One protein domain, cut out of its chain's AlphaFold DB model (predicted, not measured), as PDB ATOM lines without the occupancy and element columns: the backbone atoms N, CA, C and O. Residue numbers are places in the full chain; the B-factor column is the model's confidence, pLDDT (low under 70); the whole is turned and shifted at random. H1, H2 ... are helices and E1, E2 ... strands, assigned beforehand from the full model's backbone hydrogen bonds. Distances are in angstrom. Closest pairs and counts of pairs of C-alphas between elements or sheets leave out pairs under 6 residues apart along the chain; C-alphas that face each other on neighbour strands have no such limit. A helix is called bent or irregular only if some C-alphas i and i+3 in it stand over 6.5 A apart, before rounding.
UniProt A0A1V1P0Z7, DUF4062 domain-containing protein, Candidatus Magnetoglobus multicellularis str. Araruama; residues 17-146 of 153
ATOM      1  N   ILE A  17     177.898 101.703 174.755       94.19
ATOM      2  CA  ILE A  17     177.229 100.474 175.161       94.19
ATOM      3  C   ILE A  17     175.794 100.859 175.496       94.19
ATOM      4  O   ILE A  17     175.559 101.696 176.368       94.19
ATOM      5  N   ARG A  18     174.838 100.238 174.810       95.12
ATOM      6  CA  ARG A  18     173.405 100.421 175.045       95.12
ATOM      7  C   ARG A  18     172.822  99.106 175.533       95.12
ATOM      8  O   ARG A  18     173.106  98.077 174.937       95.12
ATOM      9  N   ILE A  19     172.050  99.135 176.613       95.12
ATOM     10  CA  ILE A  19     171.473  97.933 177.230       95.12
ATOM     11  C   ILE A  19     169.950  98.016 177.166       95.12
ATOM     12  O   ILE A  19     169.375  98.972 177.680       95.12
ATOM     13  N   PHE A  20     169.289  97.012 176.591       94.75
ATOM     14  CA  PHE A  20     167.829  96.911 176.662       94.75
ATOM     15  C   PHE A  20     167.408  96.152 177.919       94.75
ATOM     16  O   PHE A  20     167.990  95.110 178.221       94.75
ATOM     17  N   ILE A  21     166.393  96.645 178.632       94.19
ATOM     18  CA  ILE A  21     165.833  95.989 179.817       94.19
ATOM     19  C   ILE A  21     164.410  95.532 179.502       94.19
ATOM     20  O   ILE A  21     163.504  96.345 179.338       94.19
ATOM     21  N   SER A  22     164.212  94.217 179.465       92.56
ATOM     22  CA  SER A  22     162.902  93.579 179.388       92.56
ATOM     23  C   SER A  22     162.496  93.058 180.761       92.56
ATOM     24  O   SER A  22     163.284  92.426 181.466       92.56
ATOM     25  N   SER A  23     161.258  93.332 181.165       89.62
ATOM     26  CA  SER A  23     160.651  92.762 182.369       89.62
ATOM     27  C   SER A  23     159.140  92.966 182.365       89.62
ATOM     28  O   SER A  23     158.603  93.787 181.612       89.62
ATOM     29  N   THR A  24     158.453  92.258 183.253       85.25
ATOM     30  CA  THR A  24     157.024  92.447 183.504       85.25
ATOM     31  C   THR A  24     156.739  93.741 184.273       85.25
ATOM     32  O   THR A  24     157.524  94.189 185.111       85.25
ATOM     33  N   PHE A  25     155.591  94.370 184.000       76.06
ATOM     34  CA  PHE A  25     155.287  95.717 184.497       76.06
ATOM     35  C   PHE A  25     155.179  95.798 186.033       76.06
ATOM     36  O   PHE A  25     155.898  96.580 186.659       76.06
ATOM     37  N   ARG A  26     154.307  94.975 186.639       75.06
ATOM     38  CA  ARG A  26     153.852  95.142 188.036       75.06
ATOM     39  C   ARG A  26     154.768  94.561 189.120       75.06
ATOM     40  O   ARG A  26     154.709  95.034 190.248       75.06
ATOM     41  N   ASP A  27     155.570  93.536 188.842       82.94
ATOM     42  CA  ASP A  27     156.252  92.754 189.890       82.94
ATOM     43  C   ASP A  27     157.772  92.954 189.972       82.94
ATOM     44  O   ASP A  27     158.358  92.586 190.994       82.94
ATOM     45  N   MET A  28     158.392  93.587 188.969       87.88
ATOM     46  CA  MET A  28     159.853  93.775 188.866       87.88
ATOM     47  C   MET A  28     160.317  95.238 189.021       87.88
ATOM     48  O   MET A  28     161.459  95.567 188.704       87.88
ATOM     49  N   ALA A  29     159.448  96.145 189.491       85.50
ATOM     50  CA  ALA A  29     159.781  97.569 189.617       85.50
ATOM     51  C   ALA A  29     160.989  97.818 190.537       85.50
ATOM     52  O   ALA A  29     161.858  98.614 190.201       85.50
ATOM     53  N   ASN A  30     161.088  97.089 191.654       88.88
ATOM     54  CA  ASN A  30     162.188  97.242 192.608       88.88
ATOM     55  C   ASN A  30     163.542  96.819 192.018       88.88
ATOM     56  O   ASN A  30     164.544  97.491 192.242       88.88
ATOM     57  N   GLU A  31     163.587  95.723 191.257       90.31
ATOM     58  CA  GLU A  31     164.798  95.272 190.569       90.31
ATOM     59  C   GLU A  31     165.248  96.276 189.508       90.31
ATOM     60  O   GLU A  31     166.436  96.598 189.436       90.31
ATOM     61  N   ARG A  32     164.305  96.811 188.719       90.31
ATOM     62  CA  ARG A  32     164.597  97.874 187.745       90.31
ATOM     63  C   ARG A  32     165.141  99.123 188.437       90.31
ATOM     64  O   ARG A  32     166.203  99.619 188.061       90.31
ATOM     65  N   ASP A  33     164.478  99.574 189.500       90.88
ATOM     66  CA  ASP A  33     164.926 100.693 190.332       90.88
ATOM     67  C   ASP A  33     166.343 100.474 190.862       90.88
ATOM     68  O   ASP A  33     167.157 101.398 190.875       90.88
ATOM     69  N   TRP A  34     166.654  99.248 191.288       93.12
ATOM     70  CA  TRP A  34     167.973  98.907 191.801       93.12
ATOM     71  C   TRP A  34     169.054  99.005 190.721       93.12
ATOM     72  O   TRP A  34     170.137  99.547 190.970       93.12
ATOM     73  N   LEU A  35     168.754  98.532 189.505       92.75
ATOM     74  CA  LEU A  35     169.653  98.680 188.364       92.75
ATOM     75  C   LEU A  35     169.953 100.156 188.086       92.75
ATOM     76  O   LEU A  35     171.122 100.534 187.999       92.75
ATOM     77  N   VAL A  36     168.913 100.990 188.024       91.31
ATOM     78  CA  VAL A  36     169.028 102.426 187.731       91.31
ATOM     79  C   VAL A  36     169.772 103.185 188.829       91.31
ATOM     80  O   VAL A  36     170.646 103.998 188.531       91.31
ATOM     81  N   LYS A  37     169.453 102.927 190.100       93.12
ATOM     82  CA  LYS A  37     169.975 103.707 191.232       93.12
ATOM     83  C   LYS A  37     171.369 103.275 191.678       93.12
ATOM     84  O   LYS A  37     172.125 104.114 192.163       93.12
ATOM     85  N   PHE A  38     171.721 101.997 191.523       95.50
ATOM     86  CA  PHE A  38     172.944 101.450 192.122       95.50
ATOM     87  C   PHE A  38     173.875 100.765 191.121       95.50
ATOM     88  O   PHE A  38     175.087 100.958 191.197       95.50
ATOM     89  N   VAL A  39     173.350  99.989 190.166       95.00
ATOM     90  CA  VAL A  39     174.200  99.182 189.270       95.00
ATOM     91  C   VAL A  39     174.745 100.007 188.106       95.00
ATOM     92  O   VAL A  39     175.963 100.082 187.915       95.00
ATOM     93  N   PHE A  40     173.875 100.658 187.335       95.38
ATOM     94  CA  PHE A  40     174.293 101.417 186.160       95.38
ATOM     95  C   PHE A  40     175.204 102.605 186.474       95.38
ATOM     96  O   PHE A  40     176.159 102.784 185.721       95.38
ATOM     97  N   PRO A  41     175.045 103.364 187.577       96.25
ATOM     98  CA  PRO A  41     175.992 104.426 187.919       96.25
ATOM     99  C   PRO A  41     177.427 103.911 188.104       96.25
ATOM    100  O   PRO A  41     178.390 104.539 187.652       96.25
ATOM    101  N   VAL A  42     177.582 102.730 188.713       97.19
ATOM    102  CA  VAL A  42     178.890 102.084 188.897       97.19
ATOM    103  C   VAL A  42     179.454 101.601 187.559       97.19
ATOM    104  O   VAL A  42     180.637 101.814 187.283       97.19
ATOM    105  N   LEU A  43     178.627 100.980 186.710       96.00
ATOM    106  CA  LEU A  43     179.049 100.533 185.377       96.00
ATOM    107  C   LEU A  43     179.433 101.708 184.478       96.00
ATOM    108  O   LEU A  43     180.495 101.682 183.865       96.00
ATOM    109  N   GLN A  44     178.633 102.770 184.470       96.81
ATOM    110  CA  GLN A  44     178.928 103.995 183.741       96.81
ATOM    111  C   GLN A  44     180.279 104.583 184.142       96.81
ATOM    112  O   GLN A  44     181.057 104.951 183.268       96.81
ATOM    113  N   LYS A  45     180.595 104.647 185.444       97.12
ATOM    114  CA  LYS A  45     181.910 105.118 185.900       97.12
ATOM    115  C   LYS A  45     183.039 104.282 185.283       97.12
ATOM    116  O   LYS A  45     183.953 104.846 184.690       97.12
ATOM    117  N   LYS A  46     182.932 102.950 185.347       96.75
ATOM    118  CA  LYS A  46     183.923 102.024 184.770       96.75
ATOM    119  C   LYS A  46     184.035 102.141 183.245       96.75
ATOM    120  O   LYS A  46     185.129 101.997 182.699       96.75
ATOM    121  N   CYS A  47     182.925 102.359 182.545       95.94
ATOM    122  CA  CYS A  47     182.915 102.559 181.096       95.94
ATOM    123  C   CYS A  47     183.573 103.895 180.722       95.94
ATOM    124  O   CYS A  47     184.456 103.912 179.862       95.94
ATOM    125  N   ARG A  48     183.245 104.982 181.432       95.44
ATOM    126  CA  ARG A  48     183.824 106.316 181.205       95.44
ATOM    127  C   ARG A  48     185.333 106.353 181.429       95.44
ATOM    128  O   ARG A  48     186.039 106.955 180.630       95.44
ATOM    129  N   GLU A  49     185.846 105.633 182.427       96.12
ATOM    130  CA  GLU A  49     187.296 105.443 182.639       96.12
ATOM    131  C   GLU A  49     188.013 104.837 181.413       96.12
ATOM    132  O   GLU A  49     189.224 104.974 181.270       96.12
ATOM    133  N   ARG A  50     187.274 104.181 180.509       95.56
ATOM    134  CA  ARG A  50     187.779 103.580 179.264       95.56
ATOM    135  C   ARG A  50     187.382 104.366 178.010       95.56
ATOM    136  O   ARG A  50     187.584 103.859 176.904       95.56
ATOM    137  N   GLY A  51     186.799 105.558 178.165       94.62
ATOM    138  CA  GLY A  51     186.267 106.366 177.065       94.62
ATOM    139  C   GLY A  51     185.068 105.721 176.366       94.62
ATOM    140  O   GLY A  51     184.955 105.821 175.147       94.62
ATOM    141  N   VAL A  52     184.236 104.988 177.115       96.12
ATOM    142  CA  VAL A  52     183.008 104.351 176.623       96.12
ATOM    143  C   VAL A  52     181.807 104.944 177.354       96.12
ATOM    144  O   VAL A  52     181.775 104.949 178.585       96.12
ATOM    145  N   GLU A  53     180.799 105.391 176.617       96.00
ATOM    146  CA  GLU A  53     179.522 105.816 177.193       96.00
ATOM    147  C   GLU A  53     178.604 104.611 177.409       96.00
ATOM    148  O   GLU A  53     178.530 103.725 176.562       96.00
ATOM    149  N   LEU A  54     177.900 104.565 178.540       96.31
ATOM    150  CA  LEU A  54     176.926 103.511 178.829       96.31
ATOM    151  C   LEU A  54     175.546 104.121 179.065       96.31
ATOM    152  O   LEU A  54     175.377 104.987 179.927       96.31
ATOM    153  N   SER A  55     174.560 103.627 178.324       95.31
ATOM    154  CA  SER A  55     173.149 103.974 178.467       95.31
ATOM    155  C   SER A  55     172.281 102.716 178.473       95.31
ATOM    156  O   SER A  55     172.731 101.616 178.144       95.31
ATOM    157  N   TRP A  56     171.027 102.868 178.885       94.50
ATOM    158  CA  TRP A  56     170.053 101.785 178.916       94.50
ATOM    159  C   TRP A  56     168.692 102.277 178.434       94.50
ATOM    160  O   TRP A  56     168.395 103.471 178.490       94.50
ATOM    161  N   VAL A  57     167.882 101.341 177.956       92.62
ATOM    162  CA  VAL A  57     166.502 101.562 177.537       92.62
ATOM    163  C   VAL A  57     165.602 100.706 178.418       92.62
ATOM    164  O   VAL A  57     165.722  99.483 178.437       92.62
ATOM    165  N   ASP A  58     164.705 101.373 179.136       88.56
ATOM    166  CA  ASP A  58     163.629 100.766 179.911       88.56
ATOM    167  C   ASP A  58     162.320 101.447 179.514       88.56
ATOM    168  O   ASP A  58     162.001 102.543 179.979       88.56
ATOM    169  N   LEU A  59     161.568 100.804 178.621       83.38
ATOM    170  CA  LEU A  59     160.297 101.335 178.121       83.38
ATOM    171  C   LEU A  59     159.166 101.233 179.155       83.38
ATOM    172  O   LEU A  59     158.045 101.648 178.878       83.38
ATOM    173  N   ARG A  60     159.429 100.676 180.344       78.62
ATOM    174  CA  ARG A  60     158.467 100.645 181.452       78.62
ATOM    175  C   ARG A  60     158.601 101.871 182.356       78.62
ATOM    176  O   ARG A  60     157.721 102.102 183.183       78.62
ATOM    177  N   TRP A  61     159.664 102.665 182.216       68.88
ATOM    178  CA  TRP A  61     159.845 103.877 183.010       68.88
ATOM    179  C   TRP A  61     158.963 105.020 182.496       68.88
ATOM    180  O   TRP A  61     159.131 105.489 181.374       68.88
ATOM    181  N   GLY A  62     158.041 105.506 183.331       60.44
ATOM    182  CA  GLY A  62     157.175 106.644 182.990       60.44
ATOM    183  C   GLY A  62     156.033 106.325 182.017       60.44
ATOM    184  O   GLY A  62     155.405 107.250 181.512       60.44
ATOM    185  N   VAL A  63     155.756 105.043 181.776       70.25
ATOM    186  CA  VAL A  63     154.661 104.554 180.925       70.25
ATOM    187  C   VAL A  63     153.637 103.850 181.817       70.25
ATOM    188  O   VAL A  63     154.030 103.131 182.734       70.25
ATOM    189  N   THR A  64     152.337 104.070 181.606       68.88
ATOM    190  CA  THR A  64     151.285 103.337 182.334       68.88
ATOM    191  C   THR A  64     151.147 101.911 181.801       68.88
ATOM    192  O   THR A  64     151.608 101.594 180.708       68.88
ATOM    193  N   GLU A  65     150.499 101.027 182.558       70.62
ATOM    194  CA  GLU A  65     150.253  99.659 182.090       70.62
ATOM    195  C   GLU A  65     149.405  99.650 180.811       70.62
ATOM    196  O   GLU A  65     149.821  99.049 179.832       70.62
ATOM    197  N   GLU A  66     148.330 100.437 180.755       69.81
ATOM    198  CA  GLU A  66     147.501 100.606 179.550       69.81
ATOM    199  C   GLU A  66     148.328 101.039 178.330       69.81
ATOM    200  O   GLU A  66     148.175 100.515 177.229       69.81
ATOM    201  N   GLN A  67     149.266 101.969 178.523       70.44
ATOM    202  CA  GLN A  67     150.159 102.382 177.449       70.44
ATOM    203  C   GLN A  67     151.098 101.251 177.029       70.44
ATOM    204  O   GLN A  67     151.320 101.094 175.833       70.44
ATOM    205  N   ALA A  68     151.617 100.467 177.980       67.88
ATOM    206  CA  ALA A  68     152.493  99.320 177.742       67.88
ATOM    207  C   ALA A  68     151.779  98.119 177.089       67.88
ATOM    208  O   ALA A  68     152.445  97.291 176.467       67.88
ATOM    209  N   GLU A  69     150.455  98.038 177.226       70.31
ATOM    210  CA  GLU A  69     149.580  96.983 176.697       70.31
ATOM    211  C   GLU A  69     149.093  97.265 175.260       70.31
ATOM    212  O   GLU A  69     148.487  96.408 174.614       70.31
ATOM    213  N   ASN A  70     149.414  98.432 174.698       69.06
ATOM    214  CA  ASN A  70     149.105  98.739 173.304       69.06
ATOM    215  C   ASN A  70     150.032  97.979 172.342       69.06
ATOM    216  O   ASN A  70     151.255  98.030 172.471       69.06
ATOM    217  N   GLY A  71     149.472  97.358 171.295       63.56
ATOM    218  CA  GLY A  71     150.236  96.611 170.276       63.56
ATOM    219  C   GLY A  71     151.330  97.428 169.563       63.56
ATOM    220  O   GLY A  71     152.314  96.868 169.084       63.56
ATOM    221  N   HIS A  72     151.224  98.762 169.565       72.31
ATOM    222  CA  HIS A  72     152.266  99.673 169.075       72.31
ATOM    223  C   HIS A  72     153.549  99.670 169.922       72.31
ATOM    224  O   HIS A  72     154.608 100.041 169.424       72.31
ATOM    225  N   VAL A  73     153.492  99.251 171.188       80.38
ATOM    226  CA  VAL A  73     154.676  99.201 172.057       80.38
ATOM    227  C   VAL A  73     155.631  98.100 171.626       80.38
ATOM    228  O   VAL A  73     156.841  98.302 171.680       80.38
ATOM    229  N   LEU A  74     155.122  96.971 171.125       88.94
ATOM    230  CA  LEU A  74     155.964  95.843 170.731       88.94
ATOM    231  C   LEU A  74     156.917  96.204 169.577       88.94
ATOM    232  O   LEU A  74     158.096  95.854 169.622       88.94
ATOM    233  N   SER A  75     156.449  96.964 168.581       89.44
ATOM    234  CA  SER A  75     157.300  97.410 167.466       89.44
ATOM    235  C   SER A  75     158.400  98.379 167.923       89.44
ATOM    236  O   SER A  75     159.537  98.306 167.442       89.44
ATOM    237  N   ILE A  76     158.097  99.245 168.897       89.44
ATOM    238  CA  ILE A  76     159.078 100.133 169.534       89.44
ATOM    239  C   ILE A  76     160.099  99.304 170.322       89.44
ATOM    240  O   ILE A  76     161.301  99.526 170.174       89.44
ATOM    241  N   CYS A  77     159.647  98.314 171.102       91.44
ATOM    242  CA  CYS A  77     160.527  97.408 171.839       91.44
ATOM    243  C   CYS A  77     161.516  96.708 170.906       91.44
ATOM    244  O   CYS A  77     162.713  96.728 171.171       91.44
ATOM    245  N   PHE A  78     161.048  96.139 169.793       93.12
ATOM    246  CA  PHE A  78     161.919  95.432 168.848       93.12
ATOM    247  C   PHE A  78     162.954  96.359 168.216       93.12
ATOM    248  O   PHE A  78     164.136  96.020 168.172       93.12
ATOM    249  N   THR A  79     162.532  97.563 167.829       92.44
ATOM    250  CA  THR A  79     163.433  98.591 167.300       92.44
ATOM    251  C   THR A  79     164.520  98.966 168.316       92.44
ATOM    252  O   THR A  79     165.691  99.112 167.960       92.44
ATOM    253  N   GLU A  80     164.174  99.124 169.596       93.31
ATOM    254  CA  GLU A  80     165.161  99.447 170.632       93.31
ATOM    255  C   GLU A  80     166.044  98.251 171.020       93.31
ATOM    256  O   GLU A  80     167.226  98.449 171.308       93.31
ATOM    257  N   ILE A  81     165.529  97.020 170.968       93.19
ATOM    258  CA  ILE A  81     166.323  95.795 171.154       93.19
ATOM    259  C   ILE A  81     167.423  95.706 170.093       93.19
ATOM    260  O   ILE A  81     168.572  95.407 170.422       93.19
ATOM    261  N   GLU A  82     167.108  96.002 168.831       92.12
ATOM    262  CA  GLU A  82     168.103  96.013 167.754       92.12
ATOM    263  C   GLU A  82     169.196  97.057 168.005       92.12
ATOM    264  O   GLU A  82     170.382  96.747 167.903       92.12
ATOM    265  N   LYS A  83     168.817  98.264 168.441       91.88
ATOM    266  CA  LYS A  83     169.770  99.337 168.777       91.88
ATOM    267  C   LYS A  83     170.633  99.046 170.008       91.88
ATOM    268  O   LYS A  83     171.702  99.639 170.145       91.88
ATOM    269  N   CYS A  84     170.169  98.194 170.920       92.94
ATOM    270  CA  CYS A  84     170.915  97.794 172.117       92.94
ATOM    271  C   CYS A  84     171.734  96.513 171.918       92.94
ATOM    272  O   CYS A  84     172.492  96.114 172.801       92.94
ATOM    273  N   SER A  85     171.607  95.861 170.763       89.62
ATOM    274  CA  SER A  85     172.373  94.663 170.445       89.62
ATOM    275  C   SER A  85     173.881  94.935 170.572       89.62
ATOM    276  O   SER A  85     174.372  95.917 170.011       89.62
ATOM    277  N   PRO A  86     174.652  94.104 171.300       91.75
ATOM    278  CA  PRO A  86     174.316  92.748 171.747       91.75
ATOM    279  C   PRO A  86     173.807  92.626 173.199       91.75
ATOM    280  O   PRO A  86     173.679  91.503 173.695       91.75
ATOM    281  N   TYR A  87     173.586  93.735 173.914       93.81
ATOM    282  CA  TYR A  87     173.333  93.724 175.355       93.81
ATOM    283  C   TYR A  87     171.841  93.784 175.683       93.81
ATOM    284  O   TYR A  87     171.146  94.772 175.431       93.81
ATOM    285  N   PHE A  88     171.372  92.726 176.331       93.94
ATOM    286  CA  PHE A  88     169.983  92.562 176.736       93.94
ATOM    287  C   PHE A  88     169.927  92.074 178.182       93.94
ATOM    288  O   PHE A  88     170.662  91.162 178.557       93.94
ATOM    289  N   ILE A  89     169.050  92.657 178.992       94.69
ATOM    290  CA  ILE A  89     168.747  92.202 180.346       94.69
ATOM    291  C   ILE A  89     167.272  91.813 180.391       94.69
ATOM    292  O   ILE A  89     166.409  92.665 180.219       94.69
ATOM    293  N   GLY A  90     166.985  90.539 180.650       93.31
ATOM    294  CA  GLY A  90     165.637  90.055 180.944       93.31
ATOM    295  C   GLY A  90     165.475  89.810 182.440       93.31
ATOM    296  O   GLY A  90     166.267  89.077 183.030       93.31
ATOM    297  N   ILE A  91     164.457  90.407 183.059       91.69
ATOM    298  CA  ILE A  91     164.125  90.228 184.477       91.69
ATOM    299  C   ILE A  91     162.733  89.607 184.562       91.69
ATOM    300  O   ILE A  91     161.734  90.239 184.216       91.69
ATOM    301  N   LEU A  92     162.677  88.361 185.020       88.94
ATOM    302  CA  LEU A  92     161.459  87.569 185.111       88.94
ATOM    303  C   LEU A  92     161.036  87.376 186.565       88.94
ATOM    304  O   LEU A  92     161.820  86.968 187.429       88.94
ATOM    305  N   GLY A  93     159.764  87.670 186.806       86.62
ATOM    306  CA  GLY A  93     159.117  87.538 188.097       86.62
ATOM    307  C   GLY A  93     158.174  86.352 188.183       86.62
ATOM    308  O   GLY A  93     158.501  85.239 187.785       86.62
ATOM    309  N   GLN A  94     156.996  86.610 188.742       85.06
ATOM    310  CA  GLN A  94     155.924  85.624 188.904       85.06
ATOM    311  C   GLN A  94     154.829  85.790 187.853       85.06
ATOM    312  O   GLN A  94     153.974  84.918 187.706       85.06
ATOM    313  N   ARG A  95     154.818  86.921 187.145       85.75
ATOM    314  CA  ARG A  95     153.859  87.169 186.074       85.75
ATOM    315  C   ARG A  95     154.443  86.707 184.748       85.75
ATOM    316  O   ARG A  95     155.620  86.905 184.475       85.75
ATOM    317  N   TYR A  96     153.578  86.148 183.911       86.31
ATOM    318  CA  TYR A  96     153.929  85.830 182.532       86.31
ATOM    319  C   TYR A  96     154.109  87.095 181.672       86.31
ATOM    320  O   TYR A  96     154.945  87.137 180.774       86.31
ATOM    321  N   GLY A  97     153.361  88.150 181.993       86.50
ATOM    322  CA  GLY A  97     153.290  89.383 181.212       86.50
ATOM    323  C   GLY A  97     151.946  89.512 180.503       86.50
ATOM    324  O   GLY A  97     151.086  88.641 180.619       86.50
ATOM    325  N   TYR A  98     151.759  90.630 179.811       87.50
ATOM    326  CA  TYR A  98     150.567  90.882 179.008       87.50
ATOM    327  C   TYR A  98     150.704  90.211 177.640       87.50
ATOM    328  O   TYR A  98     151.749  90.347 176.999       87.50
ATOM    329  N   VAL A  99     149.664  89.494 177.218       90.38
ATOM    330  CA  VAL A  99     149.549  88.909 175.878       90.38
ATOM    331  C   VAL A  99     148.735  89.886 175.030       90.38
ATOM    332  O   VAL A  99     147.591  90.161 175.395       90.38
ATOM    333  N   PRO A 100     149.304  90.452 173.951       87.69
ATOM    334  CA  PRO A 100     148.579  91.391 173.111       87.69
ATOM    335  C   PRO A 100     147.439  90.680 172.385       87.69
ATOM    336  O   PRO A 100     147.643  89.627 171.792       87.69
ATOM    337  N   GLU A 101     146.246  91.279 172.391       86.44
ATOM    338  CA  GLU A 101     145.091  90.719 171.675       86.44
ATOM    339  C   GLU A 101     145.332  90.640 170.163       86.44
ATOM    340  O   GLU A 101     144.845  89.728 169.503       86.44
ATOM    341  N   ASN A 102     146.079  91.603 169.617       85.94
ATOM    342  CA  ASN A 102     146.420  91.668 168.204       85.94
ATOM    343  C   ASN A 102     147.839  92.214 168.015       85.94
ATOM    344  O   ASN A 102     148.243  93.187 168.658       85.94
ATOM    345  N   ILE A 103     148.571  91.618 167.078       89.00
ATOM    346  CA  ILE A 103     149.861  92.106 166.584       89.00
ATOM    347  C   ILE A 103     149.632  92.643 165.171       89.00
ATOM    348  O   ILE A 103     148.965  91.996 164.365       89.00
ATOM    349  N   SER A 104     150.150  93.835 164.862       90.06
ATOM    350  CA  SER A 104     149.900  94.458 163.559       90.06
ATOM    351  C   SER A 104     150.497  93.643 162.407       90.06
ATOM    352  O   SER A 104     151.610  93.124 162.502       90.06
ATOM    353  N   GLU A 105     149.788  93.597 161.276       91.44
ATOM    354  CA  GLU A 105     150.266  92.942 160.048       91.44
ATOM    355  C   GLU A 105     151.611  93.511 159.574       91.44
ATOM    356  O   GLU A 105     152.461  92.781 159.064       91.44
ATOM    357  N   GLU A 106     151.842  94.808 159.796       92.00
ATOM    358  CA  GLU A 106     153.121  95.460 159.507       92.00
ATOM    359  C   GLU A 106     154.269  94.841 160.317       92.00
ATOM    360  O   GLU A 106     155.348  94.596 159.774       92.00
ATOM    361  N   LEU A 107     154.045  94.570 161.609       91.44
ATOM    362  CA  LEU A 107     155.064  93.970 162.462       91.44
ATOM    363  C   LEU A 107     155.304  92.506 162.083       91.44
ATOM    364  O   LEU A 107     156.455  92.102 161.985       91.44
ATOM    365  N   ILE A 108     154.248  91.746 161.783       93.88
ATOM    366  CA  ILE A 108     154.364  90.360 161.300       93.88
ATOM    367  C   ILE A 108     155.133  90.305 159.974       93.88
ATOM    368  O   ILE A 108     155.984  89.444 159.784       93.88
ATOM    369  N   THR A 109     154.888  91.253 159.067       95.00
ATOM    370  CA  THR A 109     155.610  91.335 157.788       95.00
ATOM    371  C   THR A 109     157.102  91.605 157.995       95.00
ATOM    372  O   THR A 109     157.935  91.043 157.285       95.00
ATOM    373  N   LYS A 110     157.454  92.449 158.974       92.94
ATOM    374  CA  LYS A 110     158.851  92.730 159.347       92.94
ATOM    375  C   LYS A 110     159.503  91.571 160.103       92.94
ATOM    376  O   LYS A 110     160.702  91.353 159.961       92.94
ATOM    377  N   GLU A 111     158.722  90.832 160.884       93.62
ATOM    378  CA  GLU A 111     159.176  89.783 161.798       93.62
ATOM    379  C   GLU A 111     158.341  88.498 161.613       93.62
ATOM    380  O   GLU A 111     157.535  88.152 162.483       93.62
ATOM    381  N   PRO A 112     158.517  87.753 160.500       94.81
ATOM    382  CA  PRO A 112     157.631  86.632 160.155       94.81
ATOM    383  C   PRO A 112     157.577  85.505 161.193       94.81
ATOM    384  O   PRO A 112     156.585  84.785 161.271       94.81
ATOM    385  N   TRP A 113     158.619  85.366 162.019       94.88
ATOM    386  CA  TRP A 113     158.684  84.383 163.103       94.88
ATOM    387  C   TRP A 113     157.597  84.586 164.168       94.88
ATOM    388  O   TRP A 113     157.289  83.648 164.892       94.88
ATOM    389  N   LEU A 114     156.985  85.774 164.259       94.62
ATOM    390  CA  LEU A 114     155.895  86.049 165.198       94.62
ATOM    391  C   LEU A 114     154.661  85.172 164.971       94.62
ATOM    392  O   LEU A 114     153.909  84.958 165.919       94.62
ATOM    393  N   LEU A 115     154.457  84.658 163.753       94.56
ATOM    394  CA  LEU A 115     153.317  83.798 163.421       94.56
ATOM    395  C   LEU A 115     153.228  82.555 164.320       94.56
ATOM    396  O   LEU A 115     152.125  82.097 164.608       94.56
ATOM    397  N   ASP A 116     154.364  82.063 164.818       95.00
ATOM    398  CA  ASP A 116     154.431  80.896 165.706       95.00
ATOM    399  C   ASP A 116     154.184  81.241 167.193       95.00
ATOM    400  O   ASP A 116     154.101  80.344 168.033       95.00
ATOM    401  N   TYR A 117     154.077  82.533 167.538       94.38
ATOM    402  CA  TYR A 117     154.086  83.034 168.922       94.38
ATOM    403  C   TYR A 117     153.047  84.138 169.191       94.38
ATOM    404  O   TYR A 117     153.206  84.925 170.126       94.38
ATOM    405  N   LEU A 118     151.978  84.220 168.393       91.62
ATOM    406  CA  LEU A 118     150.946  85.262 168.530       91.62
ATOM    407  C   LEU A 118     150.212  85.228 169.887       91.62
ATOM    408  O   LEU A 118     149.625  86.225 170.289       91.62
ATOM    409  N   ASP A 119     150.263  84.100 170.598       92.12
ATOM    410  CA  ASP A 119     149.658  83.881 171.916       92.12
ATOM    411  C   ASP A 119     150.629  84.122 173.092       92.12
ATOM    412  O   ASP A 119     150.318  83.789 174.240       92.12
ATOM    413  N   ARG A 120     151.823  84.671 172.826       93.56
ATOM    414  CA  ARG A 120     152.868  84.888 173.836       93.56
ATOM    415  C   ARG A 120     152.858  86.297 174.409       93.56
ATOM    416  O   ARG A 120     152.414  87.258 173.783       93.56
ATOM    417  N   SER A 121     153.374  86.429 175.630       91.38
ATOM    418  CA  SER A 121     153.458  87.735 176.281       91.38
ATOM    419  C   SER A 121     154.475  88.648 175.599       91.38
ATOM    420  O   SER A 121     155.488  88.187 175.075       91.38
ATOM    421  N   ILE A 122     154.263  89.965 175.684       91.06
ATOM    422  CA  ILE A 122     155.217  90.971 175.192       91.06
ATOM    423  C   ILE A 122     156.625  90.708 175.748       91.06
ATOM    424  O   ILE A 122     157.602  90.784 175.011       91.06
ATOM    425  N   THR A 123     156.741  90.357 177.032       91.44
ATOM    426  CA  THR A 123     158.032  90.057 177.670       91.44
ATOM    427  C   THR A 123     158.705  88.829 177.058       91.44
ATOM    428  O   THR A 123     159.911  88.853 176.817       91.44
ATOM    429  N   GLU A 124     157.957  87.761 176.772       93.19
ATOM    430  CA  GLU A 124     158.520  86.597 176.084       93.19
ATOM    431  C   GLU A 124     158.953  86.949 174.659       93.19
ATOM    432  O   GLU A 124     160.067  86.612 174.267       93.19
ATOM    433  N   LEU A 125     158.134  87.694 173.912       94.00
ATOM    434  CA  LEU A 125     158.463  88.146 172.557       94.00
ATOM    435  C   LEU A 125     159.716  89.039 172.530       94.00
ATOM    436  O   LEU A 125     160.561  88.895 171.646       94.00
ATOM    437  N   GLU A 126     159.883  89.923 173.515       93.38
ATOM    438  CA  GLU A 126     161.094  90.731 173.711       93.38
ATOM    439  C   GLU A 126     162.329  89.852 173.955       93.38
ATOM    440  O   GLU A 126     163.382  90.098 173.366       93.38
ATOM    441  N   ILE A 127     162.212  88.813 174.790       92.94
ATOM    442  CA  ILE A 127     163.297  87.854 175.043       92.94
ATOM    443  C   ILE A 127     163.605  87.053 173.774       92.94
ATOM    444  O   ILE A 127     164.774  86.918 173.416       92.94
ATOM    445  N   LEU A 128     162.587  86.564 173.061       93.19
ATOM    446  CA  LEU A 128     162.762  85.847 171.799       93.19
ATOM    447  C   LEU A 128     163.513  86.711 170.783       93.19
ATOM    448  O   LEU A 128     164.522  86.268 170.228       93.19
ATOM    449  N   LYS A 129     163.106  87.972 170.607       93.12
ATOM    450  CA  LYS A 129     163.807  88.917 169.731       93.12
ATOM    451  C   LYS A 129     165.227  89.201 170.215       93.12
ATOM    452  O   LYS A 129     166.167  89.079 169.437       93.12
ATOM    453  N   GLY A 130     165.406  89.561 171.486       90.88
ATOM    454  CA  GLY A 130     166.694  89.981 172.043       90.88
ATOM    455  C   GLY A 130     167.736  88.869 172.134       90.88
ATOM    456  O   GLY A 130     168.928  89.138 171.998       90.88
ATOM    457  N   VAL A 131     167.297  87.624 172.323       89.06
ATOM    458  CA  VAL A 131     168.175  86.466 172.530       89.06
ATOM    459  C   VAL A 131     168.294  85.605 171.276       89.06
ATOM    460  O   VAL A 131     169.393  85.163 170.940       89.06
ATOM    461  N   PHE A 132     167.202  85.342 170.559       86.69
ATOM    462  CA  PHE A 132     167.184  84.327 169.503       86.69
ATOM    463  C   PHE A 132     167.140  84.928 168.099       86.69
ATOM    464  O   PHE A 132     167.990  84.556 167.289       86.69
ATOM    465  N   TYR A 133     166.258  85.899 167.848       85.69
ATOM    466  CA  TYR A 133     165.992  86.448 166.507       85.69
ATOM    467  C   TYR A 133     166.721  87.766 166.181       85.69
ATOM    468  O   TYR A 133     166.478  88.374 165.140       85.69
ATOM    469  N   ASN A 134     167.630  88.226 167.044       77.75
ATOM    470  CA  ASN A 134     168.500  89.363 166.740       77.75
ATOM    471  C   ASN A 134     169.539  88.963 165.677       77.75
ATOM    472  O   ASN A 134     170.149  87.899 165.782       77.75
ATOM    473  N   SER A 135     169.760  89.826 164.683       71.50
ATOM    474  CA  SER A 135     170.674  89.598 163.551       71.50
ATOM    475  C   SER A 135     172.159  89.657 163.925       71.50
ATOM    476  O   SER A 135     173.018  89.325 163.111       71.50
ATOM    477  N   ASN A 136     172.482  90.072 165.151       74.12
ATOM    478  CA  ASN A 136     173.855  90.150 165.629       74.12
ATOM    479  C   ASN A 136     174.403  88.766 166.013       74.12
ATOM    480  O   ASN A 136     173.822  88.052 166.833       74.12
ATOM    481  N   GLU A 137     175.565  88.410 165.461       68.69
ATOM    482  CA  GLU A 137     176.247  87.141 165.750       68.69
ATOM    483  C   GLU A 137     176.756  87.065 167.194       68.69
ATOM    484  O   GLU A 137     176.867  85.982 167.774       68.69
ATOM    485  N   ARG A 138     177.061  88.217 167.803       73.56
ATOM    486  CA  ARG A 138     177.466  88.290 169.208       73.56
ATOM    487  C   ARG A 138     176.234  88.540 170.058       73.56
ATOM    488  O   ARG A 138     175.554  89.542 169.889       73.56
ATOM    489  N   LYS A 139     175.977  87.643 171.005       75.12
ATOM    490  CA  LYS A 139     174.853  87.727 171.939       75.12
ATOM    491  C   LYS A 139     175.405  87.795 173.357       75.12
ATOM    492  O   LYS A 139     176.207  86.946 173.738       75.12
ATOM    493  N   ALA A 140     174.993  88.796 174.132       80.88
ATOM    494  CA  ALA A 140     175.361  88.928 175.541       80.88
ATOM    495  C   ALA A 140     174.122  89.155 176.431       80.88
ATOM    496  O   ALA A 140     174.049  90.175 177.126       80.88
ATOM    497  N   PRO A 141     173.124  88.247 176.400       86.19
ATOM    498  CA  PRO A 141     171.947  88.383 177.237       86.19
ATOM    499  C   PRO A 141     172.255  88.002 178.688       86.19
ATOM    500  O   PRO A 141     172.904  86.992 178.964       86.19
ATOM    501  N   PHE A 142     171.719  88.780 179.620       87.69
ATOM    502  CA  PHE A 142     171.658  88.448 181.037       87.69
ATOM    503  C   PHE A 142     170.199  88.209 181.413       87.69
ATOM    504  O   PHE A 142     169.372  89.108 181.297       87.69
ATOM    505  N   LEU A 143     169.879  86.996 181.859       87.00
ATOM    506  CA  LEU A 143     168.538  86.640 182.316       87.00
ATOM    507  C   LEU A 143     168.562  86.424 183.828       87.00
ATOM    508  O   LEU A 143     169.310  85.588 184.333       87.00
ATOM    509  N   PHE A 144     167.742  87.185 184.543       85.81
ATOM    510  CA  PHE A 144     167.487  87.017 185.966       85.81
ATOM    511  C   PHE A 144     166.059  86.520 186.157       85.81
ATOM    512  O   PHE A 144     165.120  87.142 185.665       85.81
ATOM    513  N   SER A 145     165.883  85.433 186.903       83.19
ATOM    514  CA  SER A 145     164.572  84.980 187.361       83.19
ATOM    515  C   SER A 145     164.520  84.990 188.885       83.19
ATOM    516  O   SER A 145     165.425  84.498 189.568       83.19
ATOM    517  N   ARG A 146     163.454  85.567 189.448       80.62
ATOM    518  CA  ARG A 146     163.255  85.583 190.900       80.62
ATOM    519  C   ARG A 146     162.852  84.176 191.372       80.62
ATOM    520  O   ARG A 146     161.697  83.782 191.242       80.62
TER     521      ARG A 146
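AT A GLANCE: This is residues 17 to 146 of the 153 residues of the protein "DUF4062 domain-containing protein" of Candidatus Magnetoglobus multicellularis str. Araruama (UniProt A0A1V1P0Z7). A twisted sheet of four parallel strands forms the core, with the bent helix H1 over one face and H3 and H6 side by side over the other. The short helices H2, H4 and H5 lie off the sheet, at the end of the domain away from H1b. The printed part has 130 residues, with six named helices and four named strands in the order E1 H1 E2 H2 H3 E3 H4 H5 H6 E4, and the class is mixed, helices and strands. The sheet runs E2 E1 E3 E4; the whole is compact, with a radius of gyration of the C-alphas of 14.8 A and spans of 45 by 32 by 23 A.

IN THESE COORDINATES: Find C-alpha 17 at (177.229, 100.474, 175.161); from there strand E1 runs 19.7 A to residue 23. The other strands are E2, residues 53 to 57, E3, residues 87 to 92, 16.6 A from first to last C-alpha, and E4, residues 140 to 145, which ends at C-alpha 145 at (164.572, 84.980, 187.361). H1, residues 29 to 48, was assigned as one helix by its hydrogen bonds but is bent: C-alphas 37 and 40 are 7.0 A apart, giving arms H1a, 29 to 37, and H1b, 40 to 48. H3, residues 71 to 84, spans 20.8 A and H6, residues 122 to 132, 14.8 A; the short helices are H2, 65 to 68, H4, 105 to 110, and H5, 112 to 116.

HOW THE PARTS SIT: Look first across the sheet: N 19 and O 55 of E1 and E2 are 3.0 A apart, N 22 and O 89 of E1 and E3 2.8 A, and N 142 and O 88 of E4 and E3 2.8 A, each within hydrogen-bond range. E1, H1, E2 is a strand-helix-strand unit, two parallel neighbour strands with a helix between, its crossover right-handed; E3, H4 H5 H6, E4 is another. E2, H2 H3, E3 is a split one, with E1 between its strands, also right-handed. H1b is over E2 at a height over the sheet of 7.6 A. On the opposite face, H3 and H6 touch at a shallow tilt of 29 degrees, the same way; their closest C-alphas, of Ile 81 and Gly 130, are 5.9 A apart. H4 is close to but not clearly touching H3, with the C-alphas of Ser 75 and Leu 107 closest at 6.5 A. In H1a, H1b, H4 and H6 every O i to N i+4 pair is within hydrogen-bond range, in H3 8 of 10, and in H5 0 of 1, with 2 of 2 O i to N i+3 pairs; H2 is too short for an i+4 pair.

THE WHOLE: The C-alphas farthest apart, of Glu 49 and Glu 101, are 46.0 A apart. The printed part has no cut, and its one long link is E3 to H4, residues 93 to 104. Mean pLDDT of the printed part is 88.1; look for values under 70 at residues 61 to 62, 64, 66, 68, 70 to 71 and 137.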